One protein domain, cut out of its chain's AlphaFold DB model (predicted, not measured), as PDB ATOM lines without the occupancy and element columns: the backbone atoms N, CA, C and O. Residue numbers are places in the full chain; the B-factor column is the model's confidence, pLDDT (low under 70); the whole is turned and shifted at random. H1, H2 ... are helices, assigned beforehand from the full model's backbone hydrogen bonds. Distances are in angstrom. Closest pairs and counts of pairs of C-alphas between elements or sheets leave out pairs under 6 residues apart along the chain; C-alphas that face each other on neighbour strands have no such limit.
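What this domain is: This is residues 492 to 533 of the 560 residues of the protein "ANF_receptor domain-containing protein" of Handroanthus impetiginosus (UniProt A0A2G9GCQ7). Picture a hook: one long helix, H1, makes the shaft, and past residue 515 the backbone turns through the short helix H2 and folds back, with H3 crossing toward H1 and meeting it at Ile 533, the last printed residue. The other end of the shaft, residues 492 to 503, sticks out with nothing packed on it and makes much of the length. You are looking at 42 printed residues with three named helices, in the order H1, H2, H3, and no named strand; the class is all helix. The whole is loose, with a radius of gyration of the C-alphas of 12.8 A, and the C-alphas span 39 by 18 by 10 A.

How they stand to each other: Begin with H1, residues 494 to 515, the longest helix. Look along it to residues 505 to 512, which alone touch H3, residues 526 to 533; the closest C-alphas are those of Gly 508 and Ile 533, 4.9 A apart. The lines of these two helices are about perpendicular, but only just, at 73 degrees. Next find H2, residues 520 to 523, which is close to H1 but not clearly touching it: their closest C-alphas, those of Trp 512 and Phe 522, are 7.5 A apart. H2 and H3 touch only at the corner by their link, with the C-alphas of Phe 522 and Gln 529 closest at 5.5 A. In H1 and H3 every pair of O i and N i+4 is within hydrogen-bond range; H2 is too short for such a pair, and its one pair of O i and N i+3 is within range.

Where its parts are: Find C-alpha 494 at (-12.980, 30.253, -37.351); from there H1 runs 31.7 A to C-alpha 515 at (-3.105, 59.763, -31.241). Four residues on, H2 goes from Glu 520 to Arg 523. After two more residues H3 begins at Pro 526 and runs 10.7 A to C-alpha 533 at (-0.711, 50.147, -33.537), the last printed residue.

The domain as a whole: The C-alphas of Thr 493 and Glu 520 are the two farthest apart, at 38.9 A, while those of Leu 492 and Ile 533, the first and last printed, are 24.8 A apart. Residues 492 to 503, of which 494 to 503 belong to H1, stand free; the body without them has 30 residues and spans 21 by 19 by 8 A. The links from H1 to H2 and from H2 to H3 are both tight, and the printed part has no cut. The mean pLDDT of the printed part is 81.0; look for low confidence, under 70, at residues 519 to 522.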
ATOM      1  N   LEU A 492     -14.865  29.065 -30.109       82.06
ATOM      2  CA  LEU A 492     -15.086  30.103 -31.115       82.06
ATOM      3  C   LEU A 492     -14.921  29.504 -32.515       82.06
ATOM      4  O   LEU A 492     -13.958  28.786 -32.787       82.06
ATOM      5  N   THR A 493     -15.856  29.806 -33.418       87.62
ATOM      6  CA  THR A 493     -15.738  29.403 -34.826       87.62
ATOM      7  C   THR A 493     -14.576  30.141 -35.493       87.62
ATOM      8  O   THR A 493     -14.156  31.210 -35.049       87.62
ATOM      9  N   TRP A 494     -14.047  29.593 -36.589       84.50
ATOM     10  CA  TRP A 494     -12.980  30.253 -37.351       84.50
ATOM     11  C   TRP A 494     -13.394  31.649 -37.854       84.50
ATOM     12  O   TRP A 494     -12.587  32.575 -37.861       84.50
ATOM     13  N   GLU A 495     -14.675  31.830 -38.186       87.50
ATOM     14  CA  GLU A 495     -15.252  33.132 -38.539       87.50
ATOM     15  C   GLU A 495     -15.223  34.116 -37.362       87.50
ATOM     16  O   GLU A 495     -14.880  35.285 -37.538       87.50
ATOM     17  N   LEU A 496     -15.520  33.653 -36.143       87.44
ATOM     18  CA  LEU A 496     -15.437  34.462 -34.924       87.44
ATOM     19  C   LEU A 496     -13.992  34.860 -34.587       87.44
ATOM     20  O   LEU A 496     -13.740  35.994 -34.173       87.44
ATOM     21  N   TRP A 497     -13.025  33.969 -34.816       89.44
ATOM     22  CA  TRP A 497     -11.603  34.298 -34.685       89.44
ATOM     23  C   TRP A 497     -11.164  35.359 -35.695       89.44
ATOM     24  O   TRP A 497     -10.520  36.341 -35.321       89.44
ATOM     25  N   LEU A 498     -11.554  35.197 -36.962       91.25
ATOM     26  CA  LEU A 498     -11.214  36.138 -38.026       91.25
ATOM     27  C   LEU A 498     -11.847  37.514 -37.789       91.25
ATOM     28  O   LEU A 498     -11.168  38.531 -37.890       91.25
ATOM     29  N   THR A 499     -13.126  37.556 -37.413       91.25
ATOM     30  CA  THR A 499     -13.834  38.811 -37.108       91.25
ATOM     31  C   THR A 499     -13.258  39.522 -35.884       91.25
ATOM     32  O   THR A 499     -13.117  40.747 -35.910       91.25
ATOM     33  N   SER A 500     -12.850  38.781 -34.849       87.81
ATOM     34  CA  SER A 500     -12.165  39.348 -33.677       87.81
ATOM     35  C   SER A 500     -10.812  39.952 -34.060       87.81
ATOM     36  O   SER A 500     -10.499  41.070 -33.656       87.81
ATOM     37  N   PHE A 501     -10.038  39.263 -34.903       89.06
ATOM     38  CA  PHE A 501      -8.768  39.776 -35.415       89.06
ATOM     39  C   PHE A 501      -8.953  41.030 -36.286       89.06
ATOM     40  O   PHE A 501      -8.252  42.023 -36.095       89.06
ATOM     41  N   CYS A 502      -9.934  41.040 -37.195       90.75
ATOM     42  CA  CYS A 502     -10.252  42.222 -38.002       90.75
ATOM     43  C   CYS A 502     -10.687  43.416 -37.136       90.75
ATOM     44  O   CYS A 502     -10.245  44.538 -37.377       90.75
ATOM     45  N   SER A 503     -11.503  43.175 -36.106       87.38
ATOM     46  CA  SER A 503     -11.937  44.216 -35.164       87.38
ATOM     47  C   SER A 503     -10.764  44.778 -34.356       87.38
ATOM     48  O   SER A 503     -10.681  45.986 -34.149       87.38
ATOM     49  N   PHE A 504      -9.822  43.919 -33.957       87.75
ATOM     50  CA  PHE A 504      -8.604  44.311 -33.250       87.75
ATOM     51  C   PHE A 504      -7.709  45.233 -34.093       87.75
ATOM     52  O   PHE A 504      -7.283  46.288 -33.621       87.75
ATOM     53  N   VAL A 505      -7.483  44.884 -35.365       86.12
ATOM     54  CA  VAL A 505      -6.722  45.725 -36.308       86.12
ATOM     55  C   VAL A 505      -7.427  47.063 -36.544       86.12
ATOM     56  O   VAL A 505      -6.780  48.110 -36.540       86.12
ATOM     57  N   PHE A 506      -8.752  47.042 -36.713       87.75
ATOM     58  CA  PHE A 506      -9.546  48.255 -36.900       87.75
ATOM     59  C   PHE A 506      -9.442  49.201 -35.696       87.75
ATOM     60  O   PHE A 506      -9.223  50.397 -35.880       87.75
ATOM     61  N   LEU A 507      -9.532  48.671 -34.471       85.06
ATOM     62  CA  LEU A 507      -9.393  49.465 -33.251       85.06
ATOM     63  C   LEU A 507      -7.998  50.093 -33.135       85.06
ATOM     64  O   LEU A 507      -7.883  51.278 -32.826       85.06
ATOM     65  N   GLY A 508      -6.942  49.333 -33.439       84.50
ATOM     66  CA  GLY A 508      -5.577  49.858 -33.449       84.50
ATOM     67  C   GLY A 508      -5.382  50.982 -34.469       84.50
ATOM     68  O   GLY A 508      -4.759  51.997 -34.163       84.50
ATOM     69  N   PHE A 509      -5.954  50.836 -35.665       84.50
ATOM     70  CA  PHE A 509      -5.918  51.880 -36.690       84.50
ATOM     71  C   PHE A 509      -6.687  53.141 -36.264       84.50
ATOM     72  O   PHE A 509      -6.214  54.257 -36.483       84.50
ATOM     73  N   LEU A 510      -7.840  52.974 -35.611       83.50
ATOM     74  CA  LEU A 510      -8.626  54.081 -35.064       83.50
ATOM     75  C   LEU A 510      -7.826  54.873 -34.015       83.50
ATOM     76  O   LEU A 510      -7.766  56.099 -34.090       83.50
ATOM     77  N   ILE A 511      -7.183  54.174 -33.072       80.38
ATOM     78  CA  ILE A 511      -6.333  54.789 -32.040       80.38
ATOM     79  C   ILE A 511      -5.163  55.530 -32.690       80.38
ATOM     80  O   ILE A 511      -4.893  56.673 -32.334       80.38
ATOM     81  N   TRP A 512      -4.518  54.930 -33.691       82.25
ATOM     82  CA  TRP A 512      -3.436  55.585 -34.419       82.25
ATOM     83  C   TRP A 512      -3.884  56.882 -35.092       82.25
ATOM     84  O   TRP A 512      -3.210  57.891 -34.929       82.25
ATOM     85  N   ILE A 513      -5.042  56.926 -35.764       83.19
ATOM     86  CA  ILE A 513      -5.557  58.182 -36.347       83.19
ATOM     87  C   ILE A 513      -5.717  59.274 -35.280       83.19
ATOM     88  O   ILE A 513      -5.402  60.440 -35.540       83.19
ATOM     89  N   LEU A 514      -6.221  58.908 -34.100       80.25
ATOM     90  CA  LEU A 514      -6.510  59.850 -33.020       80.25
ATOM     91  C   LEU A 514      -5.237  60.341 -32.319       80.25
ATOM     92  O   LEU A 514      -5.096  61.539 -32.074       80.25
ATOM     93  N   GLU A 515      -4.296  59.443 -32.030       77.00
ATOM     94  CA  GLU A 515      -3.105  59.763 -31.241       77.00
ATOM     95  C   GLU A 515      -1.891  60.170 -32.081       77.00
ATOM     96  O   GLU A 515      -1.047  60.909 -31.582       77.00
ATOM     97  N   HIS A 516      -1.808  59.800 -33.365       75.56
ATOM     98  CA  HIS A 516      -0.640  60.090 -34.214       75.56
ATOM     99  C   HIS A 516      -0.334  61.592 -34.344       75.56
ATOM    100  O   HIS A 516       0.813  61.992 -34.553       75.56
ATOM    101  N   ARG A 517      -1.348  62.455 -34.196       70.38
ATOM    102  CA  ARG A 517      -1.145  63.911 -34.221       70.38
ATOM    103  C   ARG A 517      -0.528  64.461 -32.937       70.38
ATOM    104  O   ARG A 517       0.179  65.463 -33.016       70.38
ATOM    105  N   ILE A 518      -0.792  63.831 -31.794       72.56
ATOM    106  CA  ILE A 518      -0.508  64.374 -30.458       72.56
ATOM    107  C   ILE A 518       0.691  63.668 -29.815       72.56
ATOM    108  O   ILE A 518       1.501  64.319 -29.163       72.56
ATOM    109  N   ASN A 519       0.820  62.358 -30.013       69.94
ATOM    110  CA  ASN A 519       1.842  61.538 -29.383       69.94
ATOM    111  C   ASN A 519       3.047  61.343 -30.327       69.94
ATOM    112  O   ASN A 519       2.914  60.831 -31.443       69.94
ATOM    113  N   GLU A 520       4.226  61.778 -29.877       68.62
ATOM    114  CA  GLU A 520       5.481  61.749 -30.642       68.62
ATOM    115  C   GLU A 520       5.946  60.310 -30.947       68.62
ATOM    116  O   GLU A 520       6.573  60.078 -31.983       68.62
ATOM    117  N   ASP A 521       5.552  59.327 -30.127       66.75
ATOM    118  CA  ASP A 521       5.938  57.914 -30.278       66.75
ATOM    119  C   ASP A 521       5.407  57.276 -31.578       66.75
ATOM    120  O   ASP A 521       5.988  56.336 -32.123       66.75
ATOM    121  N   PHE A 522       4.324  57.820 -32.144       66.44
ATOM    122  CA  PHE A 522       3.753  57.348 -33.408       66.44
ATOM    123  C   PHE A 522       4.389  57.987 -34.653       66.44
ATOM    124  O   PHE A 522       3.893  57.758 -35.757       66.44
ATOM    125  N   ARG A 523       5.468  58.774 -34.521       72.56
ATOM    126  CA  ARG A 523       6.137  59.474 -35.643       72.56
ATOM    127  C   ARG A 523       7.411  58.787 -36.162       72.56
ATOM    128  O   ARG A 523       8.112  59.348 -37.001       72.56
ATOM    129  N   GLY A 524       7.697  57.563 -35.712       73.56
ATOM    130  CA  GLY A 524       8.821  56.745 -36.193       73.56
ATOM    131  C   GLY A 524       8.655  56.198 -37.628       73.56
ATOM    132  O   GLY A 524       7.649  56.470 -38.286       73.56
ATOM    133  N   PRO A 525       9.616  55.399 -38.138       78.19
ATOM    134  CA  PRO A 525       9.527  54.768 -39.460       78.19
ATOM    135  C   PRO A 525       8.300  53.837 -39.578       78.19
ATOM    136  O   PRO A 525       7.838  53.321 -38.558       78.19
ATOM    137  N   PRO A 526       7.784  53.555 -40.793       74.88
ATOM    138  CA  PRO A 526       6.492  52.880 -40.989       74.88
ATOM    139  C   PRO A 526       6.325  51.566 -40.209       74.88
ATOM    140  O   PRO A 526       5.273  51.310 -39.631       74.88
ATOM    141  N   TRP A 527       7.384  50.760 -40.111       75.38
ATOM    142  CA  TRP A 527       7.373  49.505 -39.351       75.38
ATOM    143  C   TRP A 527       7.229  49.701 -37.836       75.38
ATOM    144  O   TRP A 527       6.601  48.882 -37.168       75.38
ATOM    145  N   HIS A 528       7.765  50.797 -37.299       79.56
ATOM    146  CA  HIS A 528       7.607  51.155 -35.892       79.56
ATOM    147  C   HIS A 528       6.169  51.595 -35.599       79.56
ATOM    148  O   HIS A 528       5.585  51.163 -34.611       79.56
ATOM    149  N   GLN A 529       5.554  52.360 -36.507       76.69
ATOM    150  CA  GLN A 529       4.154  52.779 -36.377       76.69
ATOM    151  C   GLN A 529       3.194  51.583 -36.391       76.69
ATOM    152  O   GLN A 529       2.278  51.518 -35.574       76.69
ATOM    153  N   VAL A 530       3.442  50.600 -37.265       79.06
ATOM    154  CA  VAL A 530       2.673  49.345 -37.302       79.06
ATOM    155  C   VAL A 530       2.822  48.567 -35.993       79.06
ATOM    156  O   VAL A 530       1.825  48.107 -35.442       79.06
ATOM    157  N   GLY A 531       4.036  48.463 -35.444       81.50
ATOM    158  CA  GLY A 531       4.257  47.835 -34.137       81.50
ATOM    159  C   GLY A 531       3.500  48.537 -33.004       81.50
ATOM    160  O   GLY A 531       2.854  47.876 -32.191       81.50
ATOM    161  N   MET A 532       3.509  49.873 -32.997       79.62
ATOM    162  CA  MET A 532       2.810  50.682 -31.996       79.62
ATOM    163  C   MET A 532       1.282  50.558 -32.095       79.62
ATOM    164  O   MET A 532       0.622  50.487 -31.060       79.62
ATOM    165  N   ILE A 533       0.720  50.435 -33.306       82.31
ATOM    166  CA  ILE A 533      -0.711  50.147 -33.537       82.31
ATOM    167  C   ILE A 533      -1.133  48.856 -32.826       82.31
ATOM    168  O   ILE A 533      -2.119  48.839 -32.085       82.31
TER     169      ILE A 533